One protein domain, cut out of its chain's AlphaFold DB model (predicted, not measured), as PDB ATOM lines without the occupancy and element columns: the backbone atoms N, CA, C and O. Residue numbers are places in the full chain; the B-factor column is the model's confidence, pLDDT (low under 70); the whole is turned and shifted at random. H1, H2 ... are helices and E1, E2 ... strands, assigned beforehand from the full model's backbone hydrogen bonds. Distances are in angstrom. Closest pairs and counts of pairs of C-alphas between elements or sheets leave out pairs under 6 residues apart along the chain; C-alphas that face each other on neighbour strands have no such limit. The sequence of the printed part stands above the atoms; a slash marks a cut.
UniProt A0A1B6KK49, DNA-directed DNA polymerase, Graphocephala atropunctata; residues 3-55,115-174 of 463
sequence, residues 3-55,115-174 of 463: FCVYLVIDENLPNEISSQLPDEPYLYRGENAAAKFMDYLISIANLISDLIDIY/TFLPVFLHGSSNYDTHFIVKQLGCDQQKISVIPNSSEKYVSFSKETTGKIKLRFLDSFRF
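What this domain is: This is residues 3 to 55 and 115 to 174 of the 463 residues of the protein "DNA-directed DNA polymerase" of Graphocephala atropunctata (UniProt A0A1B6KK49). A small four-stranded sheet, E3, E6, E5 and E4, is covered on one face by two helices, the long H2 and the short H3, and a two-stranded ribbon of E1 and E2 lies by the first half of H2. Tiny H1 sits far from the sheet, near the other end of H2. The printed part has 113 residues, with three named helices and six named strands in the order E1 H1 E2 H2 E3 H3 E4 E5 E6; the class is mixed, helices and strands. The larger sheet is mixed in order E3, E6, E5, E4, and the ribbon is antiparallel. The whole is compact, with a radius of gyration of the C-alphas of 14.4 A and spans of 44 by 30 by 30 A.

Where its parts are: E1, residues 3 to 5, begins with C-alpha 3 at (29.769, 90.899, 29.330). H1 is residues 15 to 18 and E2 residues 26 to 29. H2, residues 33 to 52, is 28.5 A long and ends with C-alpha 52 at (4.179, 83.903, 24.903). After the cut come E3, residues 116 to 121, 15.8 A long, and H3, residues 129 to 136, 10.4 A long. E4 is residues 143 to 147, 12.5 A; E5 residues 153 to 158, 13.7 A; E6 residues 165 to 170, 16.5 A, ending with C-alpha 170 at (20.292, 103.763, 27.384).

How they stand to each other: E3 and E6 are parallel, with N 119 and O 167 at 2.8 A. E4, E5 and E6 form a meander, each strand the antiparallel neighbour of the one before, and two hairpins; N 168 and O 156 are 2.9 A apart, N 146 and O 155 2.9 A. E3, H3 and E4 are a split strand-helix-strand unit, two strands running the same way with E6 and E5 between them, its crossover right-handed. The sheet E3, E6, E5, E4 and the helices H2 and H3 form two layers, helices on one face of a sheet, with H2 and H3 on the same face. H2's height over the sheet is 9.0 A; its closest C-alphas to E6 are Ala 45 and Lys 165, 6.8 A. H3 runs along the strands, at 24 degrees to E5 on the local plane. H2 touches H3 with residues 34 to 38 alone, Ala 34 and Ile 132 having the closest C-alphas, 5.9 A, at a steep tilt of 61 degrees, the same way. E1 and E2 are antiparallel, with N 5 and O 26 at 2.9 A; the closest C-alphas of E1 and H2 are Phe 3 and Ala 33, 6.7 A. H1 is close to H2 but not clearly touching, with the C-alphas of Ile 17 and Leu 51 6.4 A apart. Every O i to N i+4 pair is within hydrogen-bond range in H2, 2 of 4 in H3, and H1 is too short for one.

The domain as a whole: The C-alphas farthest apart are those of Glu 16 and Ser 150, 44.7 A. Residues 56 to 114 are not printed, and C-alphas 55 and 115 are 14.6 A apart across the cut. Of the links that are printed whole, none is long. The mean pLDDT of the printed part is 90.3, and no printed residue is under 70.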
ATOM      1  N   PHE A   3      31.075  90.309  29.067       94.88
ATOM      2  CA  PHE A   3      29.769  90.899  29.330       94.88
ATOM      3  C   PHE A   3      29.029  90.085  30.391       94.88
ATOM      4  O   PHE A   3      29.322  88.907  30.601       94.88
ATOM      5  N   CYS A   4      28.042  90.716  31.017       97.25
ATOM      6  CA  CYS A   4      27.065  90.064  31.874       97.25
ATOM      7  C   CYS A   4      25.661  90.497  31.429       97.25
ATOM      8  O   CYS A   4      25.446  91.666  31.111       97.25
ATOM      9  N   VAL A   5      24.719  89.557  31.367       97.50
ATOM     10  CA  VAL A   5      23.301  89.815  31.077       97.50
ATOM     11  C   VAL A   5      22.467  89.224  32.200       97.50
ATOM     12  O   VAL A   5      22.643  88.063  32.554       97.50
ATOM     13  N   TYR A   6      21.535  90.008  32.726       97.88
ATOM     14  CA  TYR A   6      20.562  89.560  33.713       97.88
ATOM     15  C   TYR A   6      19.153  89.812  33.178       97.88
ATOM     16  O   TYR A   6      18.844  90.922  32.741       97.88
ATOM     17  N   LEU A   7      18.321  88.769  33.163       97.00
ATOM     18  CA  LEU A   7      16.927  88.859  32.745       97.00
ATOM     19  C   LEU A   7      16.058  89.126  33.976       97.00
ATOM     20  O   LEU A   7      15.923  88.270  34.845       97.00
ATOM     21  N   VAL A   8      15.443  90.304  34.029       95.38
ATOM     22  CA  VAL A   8      14.447  90.618  35.057       95.38
ATOM     23  C   VAL A   8      13.113  89.989  34.659       95.38
ATOM     24  O   VAL A   8      12.587  90.267  33.579       95.38
ATOM     25  N   ILE A   9      12.569  89.144  35.533       91.25
ATOM     26  CA  ILE A   9      11.304  88.434  35.326       91.25
ATOM     27  C   ILE A   9      10.244  89.037  36.251       91.25
ATOM     28  O   ILE A   9      10.482  89.215  37.442       91.25
ATOM     29  N   ASP A  10       9.070  89.352  35.699       84.06
ATOM     30  CA  ASP A  10       7.920  89.821  36.480       84.06
ATOM     31  C   ASP A  10       7.426  88.706  37.415       84.06
ATOM     32  O   ASP A  10       7.160  87.589  36.967       84.06
ATOM     33  N   GLU A  11       7.253  89.013  38.702       81.50
ATOM     34  CA  GLU A  11       6.764  88.072  39.723       81.50
ATOM     35  C   GLU A  11       5.372  87.500  39.397       81.50
ATOM     36  O   GLU A  11       5.000  86.425  39.867       81.50
ATOM     37  N   ASN A  12       4.585  88.196  38.573       81.69
ATOM     38  CA  ASN A  12       3.258  87.758  38.150       81.69
ATOM     39  C   ASN A  12       3.283  86.812  36.944       81.69
ATOM     40  O   ASN A  12       2.216  86.327  36.534       81.69
ATOM     41  N   LEU A  13       4.454  86.567  36.349       85.25
ATOM     42  CA  LEU A  13       4.589  85.650  35.227       85.25
ATOM     43  C   LEU A  13       4.268  84.217  35.692       85.25
ATOM     44  O   LEU A  13       4.775  83.784  36.726       85.25
ATOM     45  N   PRO A  14       3.423  83.453  34.968       85.19
ATOM     46  CA  PRO A  14       3.096  82.085  35.362       85.19
ATOM     47  C   PRO A  14       4.341  81.216  35.530       85.19
ATOM     48  O   PRO A  14       5.227  81.250  34.676       85.19
ATOM     49  N   ASN A  15       4.345  80.366  36.560       85.94
ATOM     50  CA  ASN A  15       5.440  79.429  36.834       85.94
ATOM     51  C   ASN A  15       5.763  78.528  35.638       85.94
ATOM     52  O   ASN A  15       6.923  78.193  35.417       85.94
ATOM     53  N   GLU A  16       4.758  78.167  34.831       85.25
ATOM     54  CA  GLU A  16       4.974  77.380  33.611       85.25
ATOM     55  C   GLU A  16       5.884  78.088  32.594       85.25
ATOM     56  O   GLU A  16       6.536  77.424  31.797       85.25
ATOM     57  N   ILE A  17       5.918  79.422  32.611       86.38
ATOM     58  CA  ILE A  17       6.745  80.247  31.729       86.38
ATOM     59  C   ILE A  17       8.045  80.626  32.435       86.38
ATOM     60  O   ILE A  17       9.116  80.422  31.873       86.38
ATOM     61  N   SER A  18       7.968  81.156  33.661       88.50
ATOM     62  CA  SER A  18       9.150  81.651  34.378       88.50
ATOM     63  C   SER A  18      10.174  80.551  34.657       88.50
ATOM     64  O   SER A  18      11.363  80.812  34.541       88.50
ATOM     65  N   SER A  19       9.740  79.308  34.903       90.44
ATOM     66  CA  SER A  19      10.647  78.160  35.101       90.44
ATOM     67  C   SER A  19      11.446  77.745  33.860       90.44
ATOM     68  O   SER A  19      12.396  76.976  33.978       90.44
ATOM     69  N   GLN A  20      11.062  78.219  32.670       92.31
ATOM     70  CA  GLN A  20      11.784  77.961  31.420       92.31
ATOM     71  C   GLN A  20      12.750  79.095  31.058       92.31
ATOM     72  O   GLN A  20      13.532  78.952  30.119       92.31
ATOM     73  N   LEU A  21      12.684  80.223  31.766       93.88
ATOM     74  CA  LEU A  21      13.548  81.375  31.537       93.88
ATOM     75  C   LEU A  21      14.813  81.283  32.407       93.88
ATOM     76  O   LEU A  21      14.766  80.688  33.481       93.88
ATOM     77  N   PRO A  22      15.939  81.876  31.969       94.25
ATOM     78  CA  PRO A  22      17.144  81.954  32.789       94.25
ATOM     79  C   PRO A  22      16.886  82.700  34.104       94.25
ATOM     80  O   PRO A  22      16.356  83.811  34.082       94.25
ATOM     81  N   ASP A  23      17.300  82.105  35.219       90.75
ATOM     82  CA  ASP A  23      17.188  82.651  36.576       90.75
ATOM     83  C   ASP A  23      18.511  83.228  37.114       90.75
ATOM     84  O   ASP A  23      18.498  84.041  38.036       90.75
ATOM     85  N   GLU A  24      19.646  82.890  36.495       94.44
ATOM     86  CA  GLU A  24      20.978  83.392  36.854       94.44
ATOM     87  C   GLU A  24      21.530  84.425  35.846       94.44
ATOM     88  O   GLU A  24      21.304  84.303  34.634       94.44
ATOM     89  N   PRO A  25      22.327  85.417  36.301       96.81
ATOM     90  CA  PRO A  25      23.082  86.295  35.418       96.81
ATOM     91  C   PRO A  25      24.046  85.498  34.534       96.81
ATOM     92  O   PRO A  25      24.915  84.768  35.014       96.81
ATOM     93  N   TYR A  26      23.928  85.672  33.221       97.44
ATOM     94  CA  TYR A  26      24.803  85.031  32.254       97.44
ATOM     95  C   TYR A  26      26.054  85.869  32.024       97.44
ATOM     96  O   TYR A  26      25.993  86.959  31.448       97.44
ATOM     97  N   LEU A  27      27.191  85.330  32.456       97.00
ATOM     98  CA  LEU A  27      28.494  85.954  32.307       97.00
ATOM     99  C   LEU A  27      29.319  85.247  31.234       97.00
ATOM    100  O   LEU A  27      29.430  84.020  31.205       97.00
ATOM    101  N   TYR A  28      29.940  86.038  30.366       96.81
ATOM    102  CA  TYR A  28      30.858  85.546  29.351       96.81
ATOM    103  C   TYR A  28      32.128  86.387  29.329       96.81
ATOM    104  O   TYR A  28      32.071  87.610  29.195       96.81
ATOM    105  N   ARG A  29      33.282  85.721  29.364       94.56
ATOM    106  CA  ARG A  29      34.601  86.320  29.159       94.56
ATOM    107  C   ARG A  29      35.343  85.542  28.084       94.56
ATOM    108  O   ARG A  29      35.599  84.353  28.238       94.56
ATOM    109  N   GLY A  30      35.701  86.213  26.994       92.69
ATOM    110  CA  GLY A  30      36.399  85.563  25.891       92.69
ATOM    111  C   GLY A  30      36.468  86.399  24.621       92.69
ATOM    112  O   GLY A  30      36.081  87.573  24.580       92.69
ATOM    113  N   GLU A  31      36.998  85.787  23.571       89.31
ATOM    114  CA  GLU A  31      36.990  86.372  22.234       89.31
ATOM    115  C   GLU A  31      35.557  86.506  21.705       89.31
ATOM    116  O   GLU A  31      34.664  85.756  22.079       89.31
ATOM    117  N   ASN A  32      35.314  87.461  20.805       90.69
ATOM    118  CA  ASN A  32      33.998  87.649  20.179       90.69
ATOM    119  C   ASN A  32      32.846  87.929  21.167       90.69
ATOM    120  O   ASN A  32      31.688  87.642  20.864       90.69
ATOM    121  N   ALA A  33      33.140  88.532  22.325       92.75
ATOM    122  CA  ALA A  33      32.151  88.861  23.354       92.75
ATOM    123  C   ALA A  33      30.917  89.599  22.804       92.75
ATOM    124  O   ALA A  33      29.798  89.234  23.140       92.75
ATOM    125  N   ALA A  34      31.092  90.566  21.897       92.19
ATOM    126  CA  ALA A  34      29.967  91.279  21.284       92.19
ATOM    127  C   ALA A  34      29.052  90.365  20.441       92.19
ATOM    128  O   ALA A  34      27.835  90.535  20.461       92.19
ATOM    129  N   ALA A  35      29.621  89.398  19.711       93.31
ATOM    130  CA  ALA A  35      28.843  88.438  18.928       93.31
ATOM    131  C   ALA A  35      28.075  87.490  19.858       93.31
ATOM    132  O   ALA A  35      26.864  87.352  19.736       93.31
ATOM    133  N   LYS A  36      28.758  86.936  20.871       95.31
ATOM    134  CA  LYS A  36      28.145  86.075  21.894       95.31
ATOM    135  C   LYS A  36      27.044  86.777  22.686       95.31
ATOM    136  O   LYS A  36      26.033  86.156  22.994       95.31
ATOM    137  N   PHE A  37      27.218  88.063  22.974       95.38
ATOM    138  CA  PHE A  37      26.200  88.903  23.597       95.38
ATOM    139  C   PHE A  37      24.942  88.979  22.732       95.38
ATOM    140  O   PHE A  37      23.842  88.720  23.215       95.38
ATOM    141  N   MET A  38      25.099  89.273  21.437       94.38
ATOM    142  CA  MET A  38      23.966  89.328  20.515       94.38
ATOM    143  C   MET A  38      23.293  87.968  20.325       94.38
ATOM    144  O   MET A  38      22.067  87.907  20.386       94.38
ATOM    145  N   ASP A  39      24.064  86.893  20.150       94.38
ATOM    146  CA  ASP A  39      23.539  85.529  20.027       94.38
ATOM    147  C   ASP A  39      22.693  85.156  21.251       94.38
ATOM    148  O   ASP A  39      21.575  84.653  21.117       94.38
ATOM    149  N   TYR A  40      23.202  85.454  22.451       96.12
ATOM    150  CA  TYR A  40      22.504  85.183  23.702       96.12
ATOM    151  C   TYR A  40      21.190  85.969  23.801       96.12
ATOM    152  O   TYR A  40      20.138  85.374  24.038       96.12
ATOM    153  N   LEU A  41      21.201  87.278  23.527       96.06
ATOM    154  CA  LEU A  41      19.980  88.091  23.547       96.06
ATOM    155  C   LEU A  41      18.941  87.633  22.513       96.06
ATOM    156  O   LEU A  41      17.749  87.594  22.819       96.06
ATOM    157  N   ILE A  42      19.373  87.273  21.300       95.12
ATOM    158  CA  ILE A  42      18.481  86.743  20.259       95.12
ATOM    159  C   ILE A  42      17.880  85.408  20.713       95.12
ATOM    160  O   ILE A  42      16.683  85.192  20.530       95.12
ATOM    161  N   SER A  43      18.672  84.539  21.352       95.06
ATOM    162  CA  SER A  43      18.172  83.271  21.891       95.06
ATOM    163  C   SER A  43      17.101  83.473  22.969       95.06
ATOM    164  O   SER A  43      16.063  82.817  22.909       95.06
ATOM    165  N   ILE A  44      17.282  84.443  23.878       95.81
ATOM    166  CA  ILE A  44      16.279  84.804  24.890       95.81
ATOM    167  C   ILE A  44      15.011  85.339  24.223       95.81
ATOM    168  O   ILE A  44      13.911  84.918  24.564       95.81
ATOM    169  N   ALA A  45      15.140  86.261  23.268       95.19
ATOM    170  CA  ALA A  45      13.985  86.843  22.589       95.19
ATOM    171  C   ALA A  45      13.168  85.791  21.817       95.19
ATOM    172  O   ALA A  45      11.939  85.819  21.868       95.19
ATOM    173  N   ASN A  46      13.836  84.845  21.152       93.56
ATOM    174  CA  ASN A  46      13.179  83.719  20.488       93.56
ATOM    175  C   ASN A  46      12.498  82.783  21.498       93.56
ATOM    176  O   ASN A  46      11.330  82.457  21.315       93.56
ATOM    177  N   LEU A  47      13.172  82.434  22.599       93.56
ATOM    178  CA  LEU A  47      12.580  81.629  23.672       93.56
ATOM    179  C   LEU A  47      11.321  82.296  24.245       93.56
ATOM    180  O   LEU A  47      10.274  81.666  24.344       93.56
ATOM    181  N   ILE A  48      11.391  83.590  24.568       92.44
ATOM    182  CA  ILE A  48      10.231  84.350  25.047       92.44
ATOM    183  C   ILE A  48       9.124  84.337  23.993       92.44
ATOM    184  O   ILE A  48       7.971  84.120  24.347       92.44
ATOM    185  N   SER A  49       9.456  84.537  22.713       91.75
ATOM    186  CA  SER A  49       8.481  84.492  21.619       91.75
ATOM    187  C   SER A  49       7.709  83.172  21.580       91.75
ATOM    188  O   SER A  49       6.495  83.200  21.389       91.75
ATOM    189  N   ASP A  50       8.388  82.041  21.764       89.69
ATOM    190  CA  ASP A  50       7.755  80.720  21.753       89.69
ATOM    191  C   ASP A  50       6.863  80.512  22.989       89.69
ATOM    192  O   ASP A  50       5.776  79.941  22.894       89.69
ATOM    193  N   LEU A  51       7.284  81.030  24.147       87.12
ATOM    194  CA  LEU A  51       6.550  80.900  25.408       87.12
ATOM    195  C   LEU A  51       5.300  81.786  25.491       87.12
ATOM    196  O   LEU A  51       4.328  81.419  26.156       87.12
ATOM    197  N   ILE A  52       5.304  82.956  24.847       82.62
ATOM    198  CA  ILE A  52       4.179  83.903  24.903       82.62
ATOM    199  C   ILE A  52       3.128  83.686  23.811       82.62
ATOM    200  O   ILE A  52       2.079  84.326  23.864       82.62
ATOM    201  N   ASP A  53       3.357  82.795  22.840       74.00
ATOM    202  CA  ASP A  53       2.394  82.507  21.759       74.00
ATOM    203  C   ASP A  53       1.200  81.641  22.216       74.00
ATOM    204  O   ASP A  53       0.458  81.065  21.417       74.00
ATOM    205  N   ILE A  54       0.996  81.548  23.531       73.12
ATOM    206  CA  ILE A  54      -0.073  80.796  24.174       73.12
ATOM    207  C   ILE A  54      -1.244  81.747  24.430       73.12
ATOM    208  O   ILE A  54      -1.212  82.570  25.343       73.12
ATOM    209  N   TYR A  55      -2.311  81.608  23.645       78.31
ATOM    210  CA  TYR A  55      -3.566  82.314  23.892       78.31
ATOM    211  C   TYR A  55      -4.403  81.547  24.921       78.31
ATOM    212  O   TYR A  55      -5.052  80.549  24.590       78.31
ATOM    213  N   THR A 115       5.499  93.547  21.994       89.62
ATOM    214  CA  THR A 115       6.172  92.785  20.924       89.62
ATOM    215  C   THR A 115       7.684  93.004  20.921       89.62
ATOM    216  O   THR A 115       8.358  92.812  19.911       89.62
ATOM    217  N   PHE A 116       8.239  93.472  22.040       94.25
ATOM    218  CA  PHE A 116       9.665  93.740  22.173       94.25
ATOM    219  C   PHE A 116      10.183  93.436  23.578       94.25
ATOM    220  O   PHE A 116       9.444  93.549  24.550       94.25
ATOM    221  N   LEU A 117      11.468  93.115  23.684       95.56
ATOM    222  CA  LEU A 117      12.196  92.994  24.941       95.56
ATOM    223  C   LEU A 117      13.111  94.222  25.100       95.56
ATOM    224  O   LEU A 117      14.005  94.408  24.263       95.56
ATOM    225  N   PRO A 118      12.885  95.091  26.102       96.69
ATOM    226  CA  PRO A 118      13.788  96.198  26.383       96.69
ATOM    227  C   PRO A 118      15.104  95.676  26.973       96.69
ATOM    228  O   PRO A 118      15.110  94.904  27.926       96.69
ATOM    229  N   VAL A 119      16.222  96.116  26.403       97.00
ATOM    230  CA  VAL A 119      17.584  95.806  26.849       97.00
ATOM    231  C   VAL A 119      18.207  97.098  27.356       97.00
ATOM    232  O   VAL A 119      18.510  97.993  26.562       97.00
ATOM    233  N   PHE A 120      18.379  97.203  28.672       96.88
ATOM    234  CA  PHE A 120      18.954  98.382  29.310       96.88
ATOM    235  C   PHE A 120      20.467  98.266  29.450       96.88
ATOM    236  O   PHE A 120      20.990  97.285  29.968       96.88
ATOM    237  N   LEU A 121      21.162  99.310  29.013       95.38
ATOM    238  CA  LEU A 121      22.599  99.498  29.181       95.38
ATOM    239  C   LEU A 121      22.824 100.913  29.721       95.38
ATOM    240  O   LEU A 121      22.139 101.841  29.295       95.38
ATOM    241  N   HIS A 122      23.758 101.111  30.646       94.94
ATOM    242  CA  HIS A 122      23.946 102.417  31.283       94.94
ATOM    243  C   HIS A 122      25.055 103.235  30.614       94.94
ATOM    244  O   HIS A 122      26.223 102.866  30.675       94.94
ATOM    245  N   GLY A 123      24.704 104.361  29.987       90.44
ATOM    246  CA  GLY A 123      25.657 105.236  29.295       90.44
ATOM    247  C   GLY A 123      26.116 104.698  27.936       90.44
ATOM    248  O   GLY A 123      27.094 105.193  27.366       90.44
ATOM    249  N   SER A 124      25.406 103.705  27.395       85.62
ATOM    250  CA  SER A 124      25.807 102.943  26.208       85.62
ATOM    251  C   SER A 124      25.913 103.775  24.938       85.62
ATOM    252  O   SER A 124      26.663 103.400  24.032       85.62
ATOM    253  N   SER A 125      25.209 104.911  24.856       81.62
ATOM    254  CA  SER A 125      25.257 105.812  23.696       81.62
ATOM    255  C   SER A 125      26.668 106.343  23.409       81.62
ATOM    256  O   SER A 125      26.922 106.799  22.298       81.62
ATOM    257  N   ASN A 126      27.561 106.329  24.406       78.62
ATOM    258  CA  ASN A 126      28.936 106.821  24.290       78.62
ATOM    259  C   ASN A 126      29.986 105.698  24.218       78.62
ATOM    260  O   ASN A 126      31.150 105.996  23.964       78.62
ATOM    261  N   TYR A 127      29.602 104.440  24.467       80.31
ATOM    262  CA  TYR A 127      30.539 103.329  24.658       80.31
ATOM    263  C   TYR A 127      30.058 102.055  23.945       80.31
ATOM    264  O   TYR A 127      30.391 101.828  22.778       80.31
ATOM    265  N   ASP A 128      29.244 101.235  24.615       81.12
ATOM    266  CA  ASP A 128      28.930  99.850  24.224       81.12
ATOM    267  C   ASP A 128      28.279  99.734  22.847       81.12
ATOM    268  O   ASP A 128      28.521  98.784  22.094       81.12
ATOM    269  N   THR A 129      27.481 100.741  22.486       83.00
ATOM    270  CA  THR A 129      26.732 100.778  21.228       83.00
ATOM    271  C   THR A 129      27.642 100.579  20.014       83.00
ATOM    272  O   THR A 129      27.254  99.899  19.065       83.00
ATOM    273  N   HIS A 130      28.880 101.083  20.044       81.31
ATOM    274  CA  HIS A 130      29.818 100.953  18.925       81.31
ATOM    275  C   HIS A 130      30.250  99.504  18.648       81.31
ATOM    276  O   HIS A 130      30.550  99.163  17.500       81.31
ATOM    277  N   PHE A 131      30.279  98.646  19.672       84.81
ATOM    278  CA  PHE A 131      30.592  97.224  19.517       84.81
ATOM    279  C   PHE A 131      29.353  96.422  19.122       84.81
ATOM    280  O   PHE A 131      29.432  95.574  18.233       84.81
ATOM    281  N   ILE A 132      28.208  96.735  19.734       87.00
ATOM    282  CA  ILE A 132      26.940  96.034  19.517       87.00
ATOM    283  C   ILE A 132      26.417  96.271  18.097       87.00
ATOM    284  O   ILE A 132      26.058  95.320  17.407       87.00
ATOM    285  N   VAL A 133      26.427  97.520  17.616       85.06
ATOM    286  CA  VAL A 133      25.869  97.879  16.299       85.06
ATOM    287  C   VAL A 133      26.553  97.126  15.158       85.06
ATOM    288  O   VAL A 133      25.887  96.724  14.204       85.06
ATOM    289  N   LYS A 134      27.857  96.843  15.277       87.00
ATOM    290  CA  LYS A 134      28.602  96.043  14.290       87.00
ATOM    291  C   LYS A 134      28.074  94.613  14.160       87.00
ATOM    292  O   LYS A 134      28.177  94.039  13.085       87.00
ATOM    293  N   GLN A 135      27.504  94.061  15.229       89.88
ATOM    294  CA  GLN A 135      26.958  92.701  15.263       89.88
ATOM    295  C   GLN A 135      25.494  92.636  14.805       89.88
ATOM    296  O   GLN A 135      24.970  91.562  14.516       89.88
ATOM    297  N   LEU A 136      24.806  93.779  14.697       85.38
ATOM    298  CA  LEU A 136      23.410  93.800  14.254       85.38
ATOM    299  C   LEU A 136      23.262  93.358  12.794       85.38
ATOM    300  O   LEU A 136      22.259  92.736  12.469       85.38
ATOM    301  N   GLY A 137      24.250  93.635  11.938       84.06
ATOM    302  CA  GLY A 137      24.227  93.311  10.505       84.06
ATOM    303  C   GLY A 137      24.711  91.904  10.138       84.06
ATOM    304  O   GLY A 137      24.960  91.643   8.965       84.06
ATOM    305  N   CYS A 138      24.902  91.015  11.116       86.62
ATOM    306  CA  CYS A 138      25.406  89.658  10.880       86.62
ATOM    307  C   CYS A 138      24.339  88.667  10.378       86.62
ATOM    308  O   CYS A 138      24.674  87.530  10.058       86.62
ATOM    309  N   ASP A 139      23.076  89.084  10.282       85.56
ATOM    310  CA  ASP A 139      21.980  88.305   9.702       85.56
ATOM    311  C   ASP A 139      21.103  89.177   8.785       85.56
ATOM    312  O   ASP A 139      21.380  90.354   8.556       85.56
ATOM    313  N   GLN A 140      20.058  88.572   8.215       86.81
ATOM    314  CA  GLN A 140      19.119  89.247   7.312       86.81
ATOM    315  C   GLN A 140      17.939  89.910   8.042       86.81
ATOM    316  O   GLN A 140      17.023  90.400   7.381       86.81
ATOM    317  N   GLN A 141      17.921  89.909   9.379       91.19
ATOM    318  CA  GLN A 141      16.803  90.477  10.127       91.19
ATOM    319  C   GLN A 141      16.830  92.002  10.077       91.19
ATOM    320  O   GLN A 141      17.879  92.646  10.008       91.19
ATOM    321  N   LYS A 142      15.642  92.606  10.108       92.75
ATOM    322  CA  LYS A 142      15.510  94.053   9.986       92.75
ATOM    323  C   LYS A 142      16.016  94.761  11.243       92.75
ATOM    324  O   LYS A 142      15.707  94.397  12.378       92.75
ATOM    325  N   ILE A 143      16.737  95.853  11.014       92.75
ATOM    326  CA  ILE A 143      17.241  96.749  12.054       92.75
ATOM    327  C   ILE A 143      16.497  98.077  11.928       92.75
ATOM    328  O   ILE A 143      16.352  98.622  10.835       92.75
ATOM    329  N   SER A 144      16.019  98.604  13.051       92.06
ATOM    330  CA  SER A 144      15.424  99.941  13.133       92.06
ATOM    331  C   SER A 144      16.279 100.814  14.036       92.06
ATOM    332  O   SER A 144      16.650 100.389  15.126       92.06
ATOM    333  N   VAL A 145      16.597 102.030  13.603       90.56
ATOM    334  CA  VAL A 145      17.509 102.927  14.323       90.56
ATOM    335  C   VAL A 145      16.876 104.303  14.453       90.56
ATOM    336  O   VAL A 145      16.330 104.827  13.486       90.56
ATOM    337  N   ILE A 146      16.984 104.892  15.641       90.50
ATOM    338  CA  ILE A 146      16.595 106.275  15.913       90.50
ATOM    339  C   ILE A 146      17.885 107.059  16.172       90.50
ATOM    340  O   ILE A 146      18.458 106.950  17.263       90.50
ATOM    341  N   PRO A 147      18.407 107.795  15.177       88.25
ATOM    342  CA  PRO A 147      19.654 108.530  15.325       88.25
ATOM    343  C   PRO A 147      19.470 109.765  16.214       88.25
ATOM    344  O   PRO A 147      18.446 110.438  16.162       88.25
ATOM    345  N   ASN A 148      20.489 110.071  17.015       86.25
ATOM    346  CA  ASN A 148      20.611 111.338  17.747       86.25
ATOM    347  C   ASN A 148      21.592 112.290  17.044       86.25
ATOM    348  O   ASN A 148      21.415 113.500  17.043       86.25
ATOM    349  N   SER A 149      22.665 111.735  16.484       85.94
ATOM    350  CA  SER A 149      23.678 112.440  15.689       85.94
ATOM    351  C   SER A 149      24.290 111.461  14.681       85.94
ATOM    352  O   SER A 149      23.894 110.295  14.658       85.94
ATOM    353  N   SER A 150      25.276 111.888  13.889       79.06
ATOM    354  CA  SER A 150      26.012 110.980  12.994       79.06
ATOM    355  C   SER A 150      26.718 109.829  13.721       79.06
ATOM    356  O   SER A 150      26.967 108.801  13.100       79.06
ATOM    357  N   GLU A 151      27.023 109.975  15.015       77.25
ATOM    358  CA  GLU A 151      27.815 108.995  15.777       77.25
ATOM    359  C   GLU A 151      27.052 108.347  16.938       77.25
ATOM    360  O   GLU A 151      27.510 107.356  17.503       77.25
ATOM    361  N   LYS A 152      25.890 108.897  17.308       83.94
ATOM    362  CA  LYS A 152      25.122 108.467  18.488       83.94
ATOM    363  C   LYS A 152      23.688 108.143  18.125       83.94
ATOM    364  O   LYS A 152      23.046 108.887  17.382       83.94
ATOM    365  N   TYR A 153      23.155 107.107  18.757       85.38
ATOM    366  CA  TYR A 153      21.774 106.667  18.601       85.38
ATOM    367  C   TYR A 153      20.976 106.957  19.879       85.38
ATOM    368  O   TYR A 153      21.518 106.930  20.983       85.38
ATOM    369  N   VAL A 154      19.695 107.297  19.738       87.62
ATOM    370  CA  VAL A 154      18.753 107.355  20.870       87.62
ATOM    371  C   VAL A 154      18.379 105.938  21.286       87.62
ATOM    372  O   VAL A 154      18.394 105.612  22.467       87.62
ATOM    373  N   SER A 155      18.054 105.102  20.301       92.12
ATOM    374  CA  SER A 155      17.741 103.686  20.464       92.12
ATOM    375  C   SER A 155      17.931 102.978  19.125       92.12
ATOM    376  O   SER A 155      17.831 103.589  18.057       92.12
ATOM    377  N   PHE A 156      18.188 101.679  19.180       92.06
ATOM    378  CA  PHE A 156      18.138 100.792  18.030       92.06
ATOM    379  C   PHE A 156      17.397  99.514  18.417       92.06
ATOM    380  O   PHE A 156      17.333  99.125  19.583       92.06
ATOM    381  N   SER A 157      16.766  98.880  17.442       93.69
ATOM    382  CA  SER A 157      16.008  97.650  17.622       93.69
ATOM    383  C   SER A 157      16.385  96.640  16.553       93.69
ATOM    384  O   SER A 157      16.623  97.016  15.403       93.69
ATOM    385  N   LYS A 158      16.393  95.367  16.935       93.75
ATOM    386  CA  LYS A 158      16.663  94.244  16.044       93.75
ATOM    387  C   LYS A 158      15.483  93.288  16.055       93.75
ATOM    388  O   LYS A 158      15.105  92.790  17.115       93.75
ATOM    389  N   GLU A 159      14.891  93.080  14.886       93.81
ATOM    390  CA  GLU A 159      13.914  92.014  14.694       93.81
ATOM    391  C   GLU A 159      14.605  90.658  14.879       93.81
ATOM    392  O   GLU A 159      15.793  90.502  14.590       93.81
ATOM    393  N   THR A 160      13.876  89.700  15.437       91.56
ATOM    394  CA  THR A 160      14.343  88.322  15.582       91.56
ATOM    395  C   THR A 160      13.503  87.429  14.679       91.56
ATOM    396  O   THR A 160      12.550  87.884  14.051       91.56
ATOM    397  N   THR A 161      13.857  86.150  14.590       87.88
ATOM    398  CA  THR A 161      13.024  85.166  13.888       87.88
ATOM    399  C   THR A 161      11.662  84.970  14.559       87.88
ATOM    400  O   THR A 161      10.714  84.561  13.891       87.88
ATOM    401  N   GLY A 162      11.562  85.253  15.862       85.56
ATOM    402  CA  GLY A 162      10.314  85.248  16.613       85.56
ATOM    403  C   GLY A 162       9.524  86.560  16.516       85.56
ATOM    404  O   GLY A 162       9.908  87.530  15.865       85.56
ATOM    405  N   LYS A 163       8.396  86.613  17.228       87.00
ATOM    406  CA  LYS A 163       7.499  87.778  17.337       87.00
ATOM    407  C   LYS A 163       8.032  88.873  18.272       87.00
ATOM    408  O   LYS A 163       7.453  89.959  18.328       87.00
ATOM    409  N   ILE A 164       9.109  88.599  19.014       93.81
ATOM    410  CA  ILE A 164       9.733  89.532  19.958       93.81
ATOM    411  C   ILE A 164      10.995  90.136  19.356       93.81
ATOM    412  O   ILE A 164      11.985  89.448  19.125       93.81
ATOM    413  N   LYS A 165      10.998  91.454  19.160       95.25
ATOM    414  CA  LYS A 165      12.214  92.193  18.786       95.25
ATOM    415  C   LYS A 165      13.006  92.636  20.014       95.25
ATOM    416  O   LYS A 165      12.432  92.936  21.056       95.25
ATOM    417  N   LEU A 166      14.316  92.779  19.881       96.44
ATOM    418  CA  LEU A 166      15.155  93.409  20.902       96.44
ATOM    419  C   LEU A 166      15.106  94.929  20.730       96.44
ATOM    420  O   LEU A 166      15.251  95.418  19.608       96.44
ATOM    421  N   ARG A 167      14.924  95.684  21.817       96.06
ATOM    422  CA  ARG A 167      14.997  97.154  21.822       96.06
ATOM    423  C   ARG A 167      16.062  97.608  22.807       96.06
ATOM    424  O   ARG A 167      15.877  97.481  24.008       96.06
ATOM    425  N   PHE A 168      17.139  98.190  22.301       95.44
ATOM    426  CA  PHE A 168      18.243  98.663  23.124       95.44
ATOM    427  C   PHE A 168      17.973 100.083  23.610       95.44
ATOM    428  O   PHE A 168      17.644 100.973  22.815       95.44
ATOM    429  N   LEU A 169      18.093 100.273  24.920       95.25
ATOM    430  CA  LEU A 169      17.789 101.504  25.631       95.25
ATOM    431  C   LEU A 169      18.972 101.900  26.511       95.25
ATOM    432  O   LEU A 169      19.585 101.069  27.182       95.25
ATOM    433  N   ASP A 170      19.275 103.192  26.513       95.12
ATOM    434  CA  ASP A 170      20.292 103.763  27.384       95.12
ATOM    435  C   ASP A 170      19.633 104.264  28.674       95.12
ATOM    436  O   ASP A 170      18.903 105.260  28.656       95.12
ATOM    437  N   SER A 171      19.883 103.593  29.802       96.25
ATOM    438  CA  SER A 171      19.288 103.978  31.088       96.25
ATOM    439  C   SER A 171      19.731 105.373  31.543       96.25
ATOM    440  O   SER A 171      18.992 106.036  32.268       96.25
ATOM    441  N   PHE A 172      20.863 105.891  31.047       95.31
ATOM    442  CA  PHE A 172      21.321 107.255  31.328       95.31
ATOM    443  C   PHE A 172      20.392 108.326  30.725       95.31
ATOM    444  O   PHE A 172      20.309 109.446  31.231       95.31
ATOM    445  N   ARG A 173      19.630 107.992  29.671       94.44
ATOM    446  CA  ARG A 173      18.584 108.874  29.109       94.44
ATOM    447  C   ARG A 173      17.333 108.957  29.986       94.44
ATOM    448  O   ARG A 173      16.459 109.785  29.713       94.44
ATOM    449  N   PHE A 174      17.251 108.110  31.010       96.88
ATOM    450  CA  PHE A 174      16.234 108.163  32.049       96.88
ATOM    451  C   PHE A 174      16.784 108.751  33.347       96.88
ATOM    452  O   PHE A 174      16.173 109.633  33.938       96.88
TER     453      PHE A 174